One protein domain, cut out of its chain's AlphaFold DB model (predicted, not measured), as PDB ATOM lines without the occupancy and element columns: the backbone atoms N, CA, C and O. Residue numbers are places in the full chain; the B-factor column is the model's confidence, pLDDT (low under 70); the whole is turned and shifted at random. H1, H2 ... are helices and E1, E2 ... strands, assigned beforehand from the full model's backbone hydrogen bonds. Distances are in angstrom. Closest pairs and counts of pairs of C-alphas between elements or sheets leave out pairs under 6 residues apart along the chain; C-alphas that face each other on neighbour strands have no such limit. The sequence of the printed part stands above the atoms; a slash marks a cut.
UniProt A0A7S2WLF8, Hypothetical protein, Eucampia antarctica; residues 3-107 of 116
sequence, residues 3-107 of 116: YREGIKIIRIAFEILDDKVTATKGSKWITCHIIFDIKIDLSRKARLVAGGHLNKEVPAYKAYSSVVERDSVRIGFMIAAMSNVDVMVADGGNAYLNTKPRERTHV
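This is residues 3 to 107 of the 116 residues of the protein "Hypothetical protein" of Eucampia antarctica (UniProt A0A7S2WLF8). A two-stranded hairpin, E1 and E2, has helix H1 beside E2, and from this loose body a long open arm reaches out to H3 and folds back through an unnamed stretch to H4, at the end of H1. Residues 17 to 22 stick out as a separate loop. The printed part has 105 residues, with four named helices and two named strands that follow along the chain as H1 E1 E2 H2 H3 H4; the sheet, E1 - E2, is antiparallel. The class is mixed, helices and strands, with 46 residues in named elements, under half. The whole is only just loose, close to extended, with a radius of gyration of the C-alphas of 19.2 A, and spans 60 by 38 by 25 A.

E1, residues 32 to 38, measures 20.0 A, and E2, residues 44 to 50, 19.9 A. H1, residues 3 to 13, begins at C-alpha 3 (158.676, 173.720, 192.670) and measures 16.5 A. H3, residues 70 to 82, measures 18.7 A and ends at C-alpha 82 (165.740, 201.467, 154.796). H2 is residues 60 to 63 and H4 residues 95 to 98.

E1 and E2 form an antiparallel hairpin, with directions at 159 degrees; N 35 and O 47 are 2.8 A apart, within hydrogen-bond range. The closest C-alphas of H1 and E2, Tyr 3 and Ala 46, are 5.4 A apart. H1 and H4 touch, closest at the C-alphas of Ala 13 and Leu 97, 5.1 A. H3 is apart from H2 and from H4. Every O i to N i+4 pair is within hydrogen-bond range in H3; H1 has 3 of 7, beside 7 of 8 O i to N i+3 pairs, and H2 and H4 are too short for an O i to N i+4 pair.

The C-alphas of Lys 20 and Met 82, the two farthest apart, are 60.1 A apart. The printed part has no cut; the links H1 to E1 and H3 to H4 are long. Residues 56, 58, 62 to 66 and 95 have pLDDT under 70.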
ATOM      1  N   TYR A   3     157.759 174.360 193.619       74.69
ATOM      2  CA  TYR A   3     158.676 173.720 192.670       74.69
ATOM      3  C   TYR A   3     157.992 172.838 191.613       74.69
ATOM      4  O   TYR A   3     158.537 172.663 190.526       74.69
ATOM      5  N   ARG A   4     156.791 172.313 191.897       74.62
ATOM      6  CA  ARG A   4     156.054 171.435 190.976       74.62
ATOM      7  C   ARG A   4     155.624 172.177 189.709       74.62
ATOM      8  O   ARG A   4     155.680 171.601 188.631       74.62
ATOM      9  N   GLU A   5     155.264 173.457 189.817       76.88
ATOM     10  CA  GLU A   5     154.915 174.280 188.647       76.88
ATOM     11  C   GLU A   5     156.124 174.511 187.731       76.88
ATOM     12  O   GLU A   5     156.013 174.390 186.515       76.88
ATOM     13  N   GLY A   6     157.308 174.749 188.306       75.56
ATOM     14  CA  GLY A   6     158.544 174.876 187.528       75.56
ATOM     15  C   GLY A   6     158.923 173.583 186.800       75.56
ATOM     16  O   GLY A   6     159.335 173.620 185.645       75.56
ATOM     17  N   ILE A   7     158.728 172.431 187.445       78.69
ATOM     18  CA  ILE A   7     158.996 171.112 186.857       78.69
ATOM     19  C   ILE A   7     158.058 170.800 185.683       78.69
ATOM     20  O   ILE A   7     158.515 170.252 184.680       78.69
ATOM     21  N   LYS A   8     156.772 171.178 185.759       79.19
ATOM     22  CA  LYS A   8     155.809 170.959 184.661       79.19
ATOM     23  C   LYS A   8     156.292 171.562 183.342       79.19
ATOM     24  O   LYS A   8     156.161 170.919 182.308       79.19
ATOM     25  N   ILE A   9     156.883 172.757 183.390       80.00
ATOM     26  CA  ILE A   9     157.430 173.438 182.205       80.00
ATOM     27  C   ILE A   9     158.609 172.650 181.623       80.00
ATOM     28  O   ILE A   9     158.735 172.526 180.410       80.00
ATOM     29  N   ILE A  10     159.464 172.090 182.481       81.88
ATOM     30  CA  ILE A  10     160.680 171.381 182.066       81.88
ATOM     31  C   ILE A  10     160.357 169.975 181.535       81.88
ATOM     32  O   ILE A  10     161.126 169.434 180.745       81.88
ATOM     33  N   ARG A  11     159.198 169.399 181.884       82.62
ATOM     34  CA  ARG A  11     158.756 168.080 181.398       82.62
ATOM     35  C   ARG A  11     158.858 167.932 179.878       82.62
ATOM     36  O   ARG A  11     159.195 166.850 179.417       82.62
ATOM     37  N   ILE A  12     158.623 169.005 179.116       84.19
ATOM     38  CA  ILE A  12     158.703 168.997 177.646       84.19
ATOM     39  C   ILE A  12     160.094 168.625 177.105       84.19
ATOM     40  O   ILE A  12     160.203 168.132 175.989       84.19
ATOM     41  N   ALA A  13     161.148 168.828 177.900       83.62
ATOM     42  CA  ALA A  13     162.521 168.516 177.521       83.62
ATOM     43  C   ALA A  13     162.907 167.044 177.762       83.62
ATOM     44  O   ALA A  13     164.013 166.641 177.396       83.62
ATOM     45  N   PHE A  14     162.038 166.243 178.388       84.81
ATOM     46  CA  PHE A  14     162.317 164.850 178.728       84.81
ATOM     47  C   PHE A  14     161.468 163.879 177.912       84.81
ATOM     48  O   PHE A  14     160.247 163.995 177.835       84.81
ATOM     49  N   GLU A  15     162.126 162.853 177.384       86.12
ATOM     50  CA  GLU A  15     161.474 161.639 176.906       86.12
ATOM     51  C   GLU A  15     161.419 160.642 178.071       86.12
ATOM     52  O   GLU A  15     162.443 160.092 178.481       86.12
ATOM     53  N   ILE A  16     160.236 160.475 178.665       84.62
ATOM     54  CA  ILE A  16     160.034 159.562 179.797       84.62
ATOM     55  C   ILE A  16     159.897 158.142 179.248       84.62
ATOM     56  O   ILE A  16     158.993 157.861 178.464       84.62
ATOM     57  N   LEU A  17     160.800 157.259 179.671       84.00
ATOM     58  CA  LEU A  17     160.785 155.839 179.328       84.00
ATOM     59  C   LEU A  17     160.048 155.035 180.408       84.00
ATOM     60  O   LEU A  17     160.069 155.406 181.582       84.00
ATOM     61  N   ASP A  18     159.429 153.922 180.014       81.25
ATOM     62  CA  ASP A  18     158.830 152.966 180.952       81.25
ATOM     63  C   ASP A  18     159.892 152.284 181.825       81.25
ATOM     64  O   ASP A  18     160.995 151.994 181.366       81.25
ATOM     65  N   ASP A  19     159.519 151.904 183.052       75.31
ATOM     66  CA  ASP A  19     160.421 151.282 184.042       75.31
ATOM     67  C   ASP A  19     161.092 149.988 183.541       75.31
ATOM     68  O   ASP A  19     162.112 149.554 184.073       75.31
ATOM     69  N   LYS A  20     160.502 149.341 182.530       73.44
ATOM     70  CA  LYS A  20     161.000 148.094 181.929       73.44
ATOM     71  C   LYS A  20     161.965 148.327 180.765       73.44
ATOM     72  O   LYS A  20     162.551 147.368 180.266       73.44
ATOM     73  N   VAL A  21     162.113 149.569 180.306       74.62
ATOM     74  CA  VAL A  21     162.944 149.932 179.159       74.62
ATOM     75  C   VAL A  21     164.305 150.397 179.659       74.62
ATOM     76  O   VAL A  21     164.425 151.310 180.471       74.62
ATOM     77  N   THR A  22     165.361 149.753 179.171       70.38
ATOM     78  CA  THR A  22     166.734 150.156 179.487       70.38
ATOM     79  C   THR A  22     167.102 151.418 178.710       70.38
ATOM     80  O   THR A  22     166.683 151.588 177.564       70.38
ATOM     81  N   ALA A  23     167.918 152.285 179.313       75.19
ATOM     82  CA  ALA A  23     168.410 153.496 178.666       75.19
ATOM     83  C   ALA A  23     169.015 153.206 177.279       75.19
ATOM     84  O   ALA A  23     169.662 152.178 177.057       75.19
ATOM     85  N   THR A  24     168.826 154.138 176.344       78.19
ATOM     86  CA  THR A  24     169.263 154.004 174.950       78.19
ATOM     87  C   THR A  24     170.745 153.633 174.865       78.19
ATOM     88  O   THR A  24     171.589 154.285 175.488       78.19
ATOM     89  N   LYS A  25     171.090 152.608 174.073       76.00
ATOM     90  CA  LYS A  25     172.486 152.175 173.878       76.00
ATOM     91  C   LYS A  25     173.364 153.355 173.438       76.00
ATOM     92  O   LYS A  25     173.034 154.063 172.487       76.00
ATOM     93  N   GLY A  26     174.479 153.557 174.141       78.69
ATOM     94  CA  GLY A  26     175.404 154.672 173.903       78.69
ATOM     95  C   GLY A  26     174.980 156.008 174.520       78.69
ATOM     96  O   GLY A  26     175.613 157.020 174.240       78.69
ATOM     97  N   SER A  27     173.925 156.040 175.341       84.25
ATOM     98  CA  SER A  27     173.611 157.211 176.161       84.25
ATOM     99  C   SER A  27     174.424 157.213 177.455       84.25
ATOM    100  O   SER A  27     174.673 156.167 178.057       84.25
ATOM    101  N   LYS A  28     174.829 158.404 177.891       86.25
ATOM    102  CA  LYS A  28     175.613 158.591 179.109       86.25
ATOM    103  C   LYS A  28     174.723 158.923 180.298       86.25
ATOM    104  O   LYS A  28     173.883 159.817 180.206       86.25
ATOM    105  N   TRP A  29     174.938 158.235 181.413       88.00
ATOM    106  CA  TRP A  29     174.269 158.569 182.663       88.00
ATOM    107  C   TRP A  29     174.820 159.881 183.230       88.00
ATOM    108  O   TRP A  29     176.039 160.037 183.359       88.00
ATOM    109  N   ILE A  30     173.923 160.807 183.572       88.56
ATOM    110  CA  ILE A  30     174.251 162.067 184.247       88.56
ATOM    111  C   ILE A  30     173.367 162.265 185.479       88.56
ATOM    112  O   ILE A  30     172.246 161.761 185.554       88.56
ATOM    113  N   THR A  31     173.865 163.026 186.451       88.19
ATOM    114  CA  THR A  31     173.086 163.451 187.616       88.19
ATOM    115  C   THR A  31     172.258 164.691 187.289       88.19
ATOM    116  O   THR A  31     172.620 165.487 186.423       88.19
ATOM    117  N   CYS A  32     171.163 164.884 188.020       87.00
ATOM    118  CA  CYS A  32     170.379 166.114 188.009       87.00
ATOM    119  C   CYS A  32     170.218 166.634 189.434       87.00
ATOM    120  O   CYS A  32     170.121 165.856 190.380       87.00
ATOM    121  N   HIS A  33     170.162 167.955 189.580       86.44
ATOM    122  CA  HIS A  33     170.016 168.617 190.871       86.44
ATOM    123  C   HIS A  33     168.957 169.710 190.774       86.44
ATOM    124  O   HIS A  33     168.897 170.436 189.780       86.44
ATOM    125  N   ILE A  34     168.129 169.845 191.809       85.62
ATOM    126  CA  ILE A  34     167.173 170.948 191.911       85.62
ATOM    127  C   ILE A  34     167.808 172.059 192.740       85.62
ATOM    128  O   ILE A  34     168.209 171.845 193.881       85.62
ATOM    129  N   ILE A  35     167.880 173.255 192.161       88.38
ATOM    130  CA  ILE A  35     168.368 174.461 192.826       88.38
ATOM    131  C   ILE A  35     167.172 175.335 193.183       88.38
ATOM    132  O   ILE A  35     166.397 175.730 192.305       88.38
ATOM    133  N   PHE A  36     167.069 175.669 194.465       89.19
ATOM    134  CA  PHE A  36     166.104 176.626 194.990       89.19
ATOM    135  C   PHE A  36     166.785 177.974 195.193       89.19
ATOM    136  O   PHE A  36     167.866 178.050 195.767       89.19
ATOM    137  N   ASP A  37     166.156 179.029 194.694       89.06
ATOM    138  CA  ASP A  37     166.657 180.397 194.772       89.06
ATOM    139  C   ASP A  37     165.523 181.322 195.236       89.06
ATOM    140  O   ASP A  37     164.364 181.127 194.851       89.06
ATOM    141  N   ILE A  38     165.857 182.310 196.064       90.62
ATOM    142  CA  ILE A  38     164.959 183.391 196.476       90.62
ATOM    143  C   ILE A  38     165.609 184.686 196.011       90.62
ATOM    144  O   ILE A  38     166.688 185.063 196.464       90.62
ATOM    145  N   LYS A  39     164.949 185.349 195.071       88.44
ATOM    146  CA  LYS A  39     165.391 186.624 194.518       88.44
ATOM    147  C   LYS A  39     165.090 187.775 195.485       88.44
ATOM    148  O   LYS A  39     164.325 187.621 196.434       88.44
ATOM    149  N   ILE A  40     165.714 188.931 195.245       92.62
ATOM    150  CA  ILE A  40     165.577 190.134 196.092       92.62
ATOM    151  C   ILE A  40     164.119 190.620 196.147       92.62
ATOM    152  O   ILE A  40     163.666 191.100 197.178       92.62
ATOM    153  N   ASP A  41     163.362 190.425 195.069       93.25
ATOM    154  CA  ASP A  41     161.917 190.680 194.971       93.25
ATOM    155  C   ASP A  41     161.054 189.601 195.666       93.25
ATOM    156  O   ASP A  41     159.844 189.548 195.464       93.25
ATOM    157  N   LEU A  42     161.667 188.719 196.463       88.44
ATOM    158  CA  LEU A  42     161.060 187.546 197.105       88.44
ATOM    159  C   LEU A  42     160.484 186.511 196.127       88.44
ATOM    160  O   LEU A  42     159.848 185.539 196.558       88.44
ATOM    161  N   SER A  43     160.763 186.648 194.828       86.44
ATOM    162  CA  SER A  43     160.406 185.640 193.842       86.44
ATOM    163  C   SER A  43     161.186 184.363 194.122       86.44
ATOM    164  O   SER A  43     162.419 184.314 194.096       86.44
ATOM    165  N   ARG A  44     160.447 183.290 194.384       87.12
ATOM    166  CA  ARG A  44     161.009 181.950 194.529       87.12
ATOM    167  C   ARG A  44     161.271 181.420 193.123       87.12
ATOM    168  O   ARG A  44     160.504 181.702 192.206       87.12
ATOM    169  N   LYS A  45     162.345 180.658 192.923       84.94
ATOM    170  CA  LYS A  45     162.627 179.974 191.654       84.94
ATOM    171  C   LYS A  45     163.208 178.594 191.923       84.94
ATOM    172  O   LYS A  45     164.135 178.453 192.712       84.94
ATOM    173  N   ALA A  46     162.657 177.586 191.257       85.88
ATOM    174  CA  ALA A  46     163.194 176.232 191.242       85.88
ATOM    175  C   ALA A  46     163.751 175.956 189.844       85.88
ATOM    176  O   ALA A  46     163.102 176.269 188.846       85.88
ATOM    177  N   ARG A  47     164.969 175.419 189.766       84.56
ATOM    178  CA  ARG A  47     165.633 175.069 188.503       84.56
ATOM    179  C   ARG A  47     166.148 173.644 188.582       84.56
ATOM    180  O   ARG A  47     166.857 173.320 189.528       84.56
ATOM    181  N   LEU A  48     165.822 172.827 187.585       85.38
ATOM    182  CA  LEU A  48     166.451 171.526 187.395       85.38
ATOM    183  C   LEU A  48     167.716 171.724 186.557       85.38
ATOM    184  O   LEU A  48     167.650 172.281 185.463       85.38
ATOM    185  N   VAL A  49     168.861 171.307 187.085       86.44
ATOM    186  CA  VAL A  49     170.169 171.493 186.453       86.44
ATOM    187  C   VAL A  49     170.822 170.137 186.233       86.44
ATOM    188  O   VAL A  49     170.977 169.350 187.167       86.44
ATOM    189  N   ALA A  50     171.214 169.883 184.989       86.69
ATOM    190  CA  ALA A  50     171.964 168.698 184.604       86.69
ATOM    191  C   ALA A  50     173.434 168.802 185.045       86.69
ATOM    192  O   ALA A  50     174.068 169.853 184.927       86.69
ATOM    193  N   GLY A  51     174.000 167.688 185.505       86.19
ATOM    194  CA  GLY A  51     175.402 167.527 185.882       86.19
ATOM    195  C   GLY A  51     176.332 167.474 184.669       86.19
ATOM    196  O   GLY A  51     176.997 166.469 184.441       86.19
ATOM    197  N   GLY A  52     176.400 168.559 183.891       79.81
ATOM    198  CA  GLY A  52     177.147 168.614 182.626       79.81
ATOM    199  C   GLY A  52     178.638 168.266 182.740       79.81
ATOM    200  O   GLY A  52     179.217 167.753 181.789       79.81
ATOM    201  N   HIS A  53     179.249 168.444 183.918       80.75
ATOM    202  CA  HIS A  53     180.641 168.052 184.192       80.75
ATOM    203  C   HIS A  53     180.903 166.543 184.023       80.75
ATOM    204  O   HIS A  53     182.043 166.124 183.822       80.75
ATOM    205  N   LEU A  54     179.856 165.714 184.079       81.56
ATOM    206  CA  LEU A  54     179.957 164.278 183.839       81.56
ATOM    207  C   LEU A  54     180.139 163.972 182.346       81.56
ATOM    208  O   LEU A  54     180.700 162.931 181.999       81.56
ATOM    209  N   ASN A  55     179.774 164.884 181.442       76.56
ATOM    210  CA  ASN A  55     179.920 164.718 179.998       76.56
ATOM    211  C   ASN A  55     181.296 165.193 179.498       76.56
ATOM    212  O   ASN A  55     181.450 166.271 178.940       76.56
ATOM    213  N   LYS A  56     182.309 164.332 179.645       69.38
ATOM    214  CA  LYS A  56     183.686 164.573 179.161       69.38
ATOM    215  C   LYS A  56     183.847 164.702 177.633       69.38
ATOM    216  O   LYS A  56     184.900 165.125 177.182       69.38
ATOM    217  N   GLU A  57     182.836 164.334 176.844       70.50
ATOM    218  CA  GLU A  57     182.877 164.368 175.367       70.50
ATOM    219  C   GLU A  57     182.336 165.678 174.776       70.50
ATOM    220  O   GLU A  57     182.154 165.800 173.564       70.50
ATOM    221  N   VAL A  58     182.041 166.668 175.621       68.50
ATOM    222  CA  VAL A  58     181.513 167.955 175.174       68.50
ATOM    223  C   VAL A  58     182.669 168.859 174.759       68.50
ATOM    224  O   VAL A  58     183.520 169.175 175.589       68.50
ATOM    225  N   PRO A  59     182.720 169.311 173.493       73.31
ATOM    226  CA  PRO A  59     183.730 170.268 173.072       73.31
ATOM    227  C   PRO A  59     183.638 171.557 173.894       73.31
ATOM    228  O   PRO A  59     182.540 172.073 174.104       73.31
ATOM    229  N   ALA A  60     184.784 172.110 174.299       70.12
ATOM    230  CA  ALA A  60     184.847 173.305 175.146       70.12
ATOM    231  C   ALA A  60     184.063 174.503 174.573       70.12
ATOM    232  O   ALA A  60     183.496 175.290 175.328       70.12
ATOM    233  N   TYR A  61     183.951 174.602 173.242       70.25
ATOM    234  CA  TYR A  61     183.192 175.666 172.584       70.25
ATOM    235  C   TYR A  61     181.679 175.626 172.877       70.25
ATOM    236  O   TYR A  61     181.012 176.641 172.719       70.25
ATOM    237  N   LYS A  62     181.114 174.495 173.331       66.12
ATOM    238  CA  LYS A  62     179.683 174.409 173.679       66.12
ATOM    239  C   LYS A  62     179.309 175.140 174.969       66.12
ATOM    240  O   LYS A  62     178.131 175.402 175.181       66.12
ATOM    241  N   ALA A  63     180.277 175.442 175.836       61.34
ATOM    242  CA  ALA A  63     180.018 176.229 177.042       61.34
ATOM    243  C   ALA A  63     179.768 177.716 176.725       61.34
ATOM    244  O   ALA A  63     179.308 178.461 177.589       61.34
ATOM    245  N   TYR A  64     180.056 178.148 175.494       59.91
ATOM    246  CA  TYR A  64     179.825 179.512 175.047       59.91
ATOM    247  C   TYR A  64     178.425 179.630 174.447       59.91
ATOM    248  O   TYR A  64     178.059 178.909 173.520       59.91
ATOM    249  N   SER A  65     177.640 180.565 174.980       61.25
ATOM    250  CA  SER A  65     176.407 181.002 174.329       61.25
ATOM    251  C   SER A  65     176.767 181.640 172.988       61.25
ATOM    252  O   SER A  65     177.672 182.476 172.937       61.25
ATOM    253  N   SER A  66     176.078 181.266 171.907       65.62
ATOM    254  CA  SER A  66     176.226 181.956 170.627       65.62
ATOM    255  C   SER A  66     175.668 183.368 170.776       65.62
ATOM    256  O   SER A  66     174.455 183.580 170.747       65.62
ATOM    257  N   VAL A  67     176.552 184.336 170.987       72.31
ATOM    258  CA  VAL A  67     176.194 185.750 170.965       72.31
ATOM    259  C   VAL A  67     176.270 186.240 169.529       72.31
ATOM    260  O   VAL A  67     177.230 185.957 168.816       72.31
ATOM    261  N   VAL A  68     175.240 186.955 169.089       78.31
ATOM    262  CA  VAL A  68     175.297 187.650 167.804       78.31
ATOM    263  C   VAL A  68     176.243 188.836 167.963       78.31
ATOM    264  O   VAL A  68     176.160 189.582 168.943       78.31
ATOM    265  N   GLU A  69     177.153 189.014 167.009       85.50
ATOM    266  CA  GLU A  69     178.042 190.169 167.005       85.50
ATOM    267  C   GLU A  69     177.245 191.467 166.849       85.50
ATOM    268  O   GLU A  69     176.290 191.558 166.073       85.50
ATOM    269  N   ARG A  70     177.666 192.510 167.572       88.25
ATOM    270  CA  ARG A  70     176.990 193.814 167.565       88.25
ATOM    271  C   ARG A  70     176.895 194.408 166.159       88.25
ATOM    272  O   ARG A  70     175.894 195.045 165.840       88.25
ATOM    273  N   ASP A  71     177.910 194.195 165.332       91.69
ATOM    274  CA  ASP A  71     177.945 194.739 163.977       91.69
ATOM    275  C   ASP A  71     176.926 194.056 163.059       91.69
ATOM    276  O   ASP A  71     176.248 194.741 162.295       91.69
ATOM    277  N   SER A  72     176.682 192.751 163.227       91.88
ATOM    278  CA  SER A  72     175.594 192.061 162.523       91.88
ATOM    279  C   SER A  72     174.220 192.621 162.906       91.88
ATOM    280  O   SER A  72     173.365 192.800 162.038       91.88
ATOM    281  N   VAL A  73     174.000 192.929 164.188       91.69
ATOM    282  CA  VAL A  73     172.738 193.530 164.661       91.69
ATOM    283  C   VAL A  73     172.553 194.938 164.084       91.69
ATOM    284  O   VAL A  73     171.464 195.283 163.630       91.69
ATOM    285  N   ARG A  74     173.625 195.742 164.043       94.31
ATOM    286  CA  ARG A  74     173.610 197.096 163.460       94.31
ATOM    287  C   ARG A  74     173.234 197.087 161.982       94.31
ATOM    288  O   ARG A  74     172.396 197.886 161.574       94.31
ATOM    289  N   ILE A  75     173.822 196.180 161.201       94.44
ATOM    290  CA  ILE A  75     173.489 196.026 159.779       94.44
ATOM    291  C   ILE A  75     172.012 195.643 159.621       94.44
ATOM    292  O   ILE A  75     171.315 196.231 158.795       94.44
ATOM    293  N   GLY A  76     171.507 194.726 160.453       92.88
ATOM    294  CA  GLY A  76     170.090 194.350 160.455       92.88
ATOM    295  C   GLY A  76     169.153 195.540 160.689       92.88
ATOM    296  O   GLY A  76     168.200 195.730 159.935       92.88
ATOM    297  N   PHE A  77     169.455 196.395 161.674       94.00
ATOM    298  CA  PHE A  77     168.662 197.602 161.932       94.00
ATOM    299  C   PHE A  77     168.756 198.648 160.817       94.00
ATOM    300  O   PHE A  77     167.753 199.288 160.512       94.00
ATOM    301  N   MET A  78     169.917 198.798 160.172       94.94
ATOM    302  CA  MET A  78     170.058 199.677 159.006       94.94
ATOM    303  C   MET A  78     169.125 199.240 157.868       94.94
ATOM    304  O   MET A  78     168.412 200.067 157.303       94.94
ATOM    305  N   ILE A  79     169.083 197.939 157.565       95.00
ATOM    306  CA  ILE A  79     168.215 197.383 156.515       95.00
ATOM    307  C   ILE A  79     166.733 197.563 156.873       95.00
ATOM    308  O   ILE A  79     165.940 197.943 156.008       95.00
ATOM    309  N   ALA A  80     166.358 197.332 158.136       94.44
ATOM    310  CA  ALA A  80     164.989 197.535 158.609       94.44
ATOM    311  C   ALA A  80     164.541 198.998 158.445       94.44
ATOM    312  O   ALA A  80     163.452 199.248 157.927       94.44
ATOM    313  N   ALA A  81     165.413 199.955 158.785       94.44
ATOM    314  CA  ALA A  81     165.153 201.383 158.611       94.44
ATOM    315  C   ALA A  81     165.007 201.776 157.130       94.44
ATOM    316  O   ALA A  81     164.100 202.526 156.782       94.44
ATOM    317  N   MET A  82     165.850 201.233 156.244       96.25
ATOM    318  CA  MET A  82     165.740 201.467 154.796       96.25
ATOM    319  C   MET A  82     164.452 200.893 154.198       96.25
ATOM    320  O   MET A  82     163.914 201.448 153.244       96.25
ATOM    321  N   SER A  83     163.969 199.781 154.750       95.38
ATOM    322  CA  SER A  83     162.783 199.073 154.257       95.38
ATOM    323  C   SER A  83     161.486 199.542 154.925       95.38
ATOM    324  O   SER A  83     160.424 199.010 154.611       95.38
ATOM    325  N   ASN A  84     161.564 200.516 155.840       93.69
ATOM    326  CA  ASN A  84     160.449 201.009 156.648       93.69
ATOM    327  C   ASN A  84     159.689 199.880 157.378       93.69
ATOM    328  O   ASN A  84     158.458 199.844 157.383       93.69
ATOM    329  N   VAL A  85     160.434 198.923 157.948       94.88
ATOM    330  CA  VAL A  85     159.892 197.773 158.691       94.88
ATOM    331  C   VAL A  85     160.020 198.015 160.192       94.88
ATOM    332  O   VAL A  85     161.086 198.405 160.674       94.88
ATOM    333  N   ASP A  86     158.957 197.717 160.935       91.50
ATOM    334  CA  ASP A  86     158.953 197.812 162.392       91.50
ATOM    335  C   ASP A  86     159.826 196.736 163.041       91.50
ATOM    336  O   ASP A  86     159.720 195.536 162.767       91.50
ATOM    337  N   VAL A  87     160.683 197.173 163.961       90.00
ATOM    338  CA  VAL A  87     161.536 196.289 164.751       90.00
ATOM    339  C   VAL A  87     160.781 195.863 166.004       90.00
ATOM    340  O   VAL A  87     160.469 196.684 166.865       90.00
ATOM    341  N   MET A  88     160.536 194.561 166.136       90.12
ATOM    342  CA  MET A  88     159.934 193.971 167.332       90.12
ATOM    343  C   MET A  88     160.988 193.235 168.159       90.12
ATOM    344  O   MET A  88     161.876 192.577 167.619       90.12
ATOM    345  N   VAL A  89     160.866 193.326 169.483       87.06
ATOM    346  CA  VAL A  89     161.711 192.599 170.436       87.06
ATOM    347  C   VAL A  89     160.827 191.653 171.232       87.06
ATOM    348  O   VAL A  89     159.826 192.070 171.812       87.06
ATOM    349  N   ALA A  90     161.210 190.384 171.275       85.81
ATOM    350  CA  ALA A  90     160.567 189.373 172.097       85.81
ATOM    351  C   ALA A  90     161.639 188.536 172.798       85.81
ATOM    352  O   ALA A  90     162.659 188.198 172.195       85.81
ATOM    353  N   ASP A  91     161.394 188.190 174.060       80.12
ATOM    354  CA  ASP A  91     162.203 187.208 174.776       80.12
ATOM    355  C   ASP A  91     161.538 185.832 174.683       80.12
ATOM    356  O   ASP A  91     160.443 185.605 175.202       80.12
ATOM    357  N   GLY A  92     162.208 184.904 174.004       76.50
ATOM    358  CA  GLY A  92     161.800 183.507 173.895       76.50
ATOM    359  C   GLY A  92     162.224 182.713 175.127       76.50
ATOM    360  O   GLY A  92     163.065 181.816 175.028       76.50
ATOM    361  N   GLY A  93     161.668 183.039 176.296       70.00
ATOM    362  CA  GLY A  93     161.942 182.300 177.526       70.00
ATOM    363  C   GLY A  93     161.729 180.793 177.321       70.00
ATOM    364  O   GLY A  93     160.689 180.369 176.828       70.00
ATOM    365  N   ASN A  94     162.720 179.976 177.695       71.06
ATOM    366  CA  ASN A  94     162.716 178.512 177.534       71.06
ATOM    367  C   ASN A  94     162.761 177.972 176.086       71.06
ATOM    368  O   ASN A  94     162.525 176.780 175.889       71.06
ATOM    369  N   ALA A  95     163.117 178.780 175.079       69.69
ATOM    370  CA  ALA A  95     163.167 178.354 173.669       69.69
ATOM    371  C   ALA A  95     163.986 177.069 173.421       69.69
ATOM    372  O   ALA A  95     163.638 176.247 172.572       69.69
ATOM    373  N   TYR A  96     165.046 176.854 174.202       72.81
ATOM    374  CA  TYR A  96     165.919 175.691 174.048       72.81
ATOM    375  C   TYR A  96     165.331 174.380 174.587       72.81
ATOM    376  O   TYR A  96     165.822 173.322 174.206       72.81
ATOM    377  N   LEU A  97     164.273 174.410 175.413       80.31
ATOM    378  CA  LEU A  97     163.667 173.184 175.957       80.31
ATOM    379  C   LEU A  97     163.021 172.314 174.871       80.31
ATOM    380  O   LEU A  97     162.982 171.098 175.006       80.31
ATOM    381  N   ASN A  98     162.549 172.934 173.788       78.62
ATOM    382  CA  ASN A  98     161.930 172.230 172.663       78.62
ATOM    383  C   ASN A  98     162.956 171.675 171.663       78.62
ATOM    384  O   ASN A  98     162.593 170.966 170.725       78.62
ATOM    385  N   THR A  99     164.235 172.025 171.813       80.44
ATOM    386  CA  THR A  99     165.274 171.625 170.860       80.44
ATOM    387  C   THR A  99     165.868 170.285 171.269       80.44
ATOM    388  O   THR A  99     166.230 170.080 172.425       80.44
ATOM    389  N   LYS A 100     166.029 169.369 170.306       80.06
ATOM    390  CA  LYS A 100     166.677 168.079 170.568       80.06
ATOM    391  C   LYS A 100     168.146 168.293 170.952       80.06
ATOM    392  O   LYS A 100     168.889 168.887 170.163       80.06
ATOM    393  N   PRO A 101     168.600 167.797 172.116       79.75
ATOM    394  CA  PRO A 101     169.998 167.909 172.490       79.75
ATOM    395  C   PRO A 101     170.856 167.040 171.568       79.75
ATOM    396  O   PRO A 101     170.498 165.920 171.206       79.75
ATOM    397  N   ARG A 102     172.031 167.554 171.193       77.44
ATOM    398  CA  ARG A 102     173.033 166.775 170.446       77.44
ATOM    399  C   ARG A 102     173.681 165.695 171.323       77.44
ATOM    400  O   ARG A 102     174.160 164.689 170.811       77.44
ATOM    401  N   GLU A 103     173.737 165.928 172.632       78.25
ATOM    402  CA  GLU A 103     174.242 164.967 173.613       78.25
ATOM    403  C   GLU A 103     173.198 163.888 173.890       78.25
ATOM    404  O   GLU A 103     172.036 164.187 174.149       78.25
ATOM    405  N   ARG A 104     173.626 162.625 173.847       83.38
ATOM    406  CA  ARG A 104     172.791 161.485 174.223       83.38
ATOM    407  C   ARG A 104     173.025 161.179 175.689       83.38
ATOM    408  O   ARG A 104     173.956 160.457 176.039       83.38
ATOM    409  N   THR A 105     172.191 161.742 176.546       86.38
ATOM    410  CA  THR A 105     172.298 161.582 177.998       86.38
ATOM    411  C   THR A 105     170.995 161.077 178.575       86.38
ATOM    412  O   THR A 105     169.928 161.417 178.072       86.38
ATOM    413  N   HIS A 106     171.084 160.308 179.651       88.06
ATOM    414  CA  HIS A 106     169.925 159.864 180.406       88.06
ATOM    415  C   HIS A 106     170.124 160.128 181.896       88.06
ATOM    416  O   HIS A 106     171.247 160.196 182.400       88.06
ATOM    417  N   VAL A 107     169.004 160.273 182.591       86.88
ATOM    418  CA  VAL A 107     168.930 160.482 184.034       86.88
ATOM    419  C   VAL A 107     167.975 159.447 184.602       86.88
ATOM    420  O   VAL A 107     167.021 159.051 183.932       86.88
TER     421      VAL A 107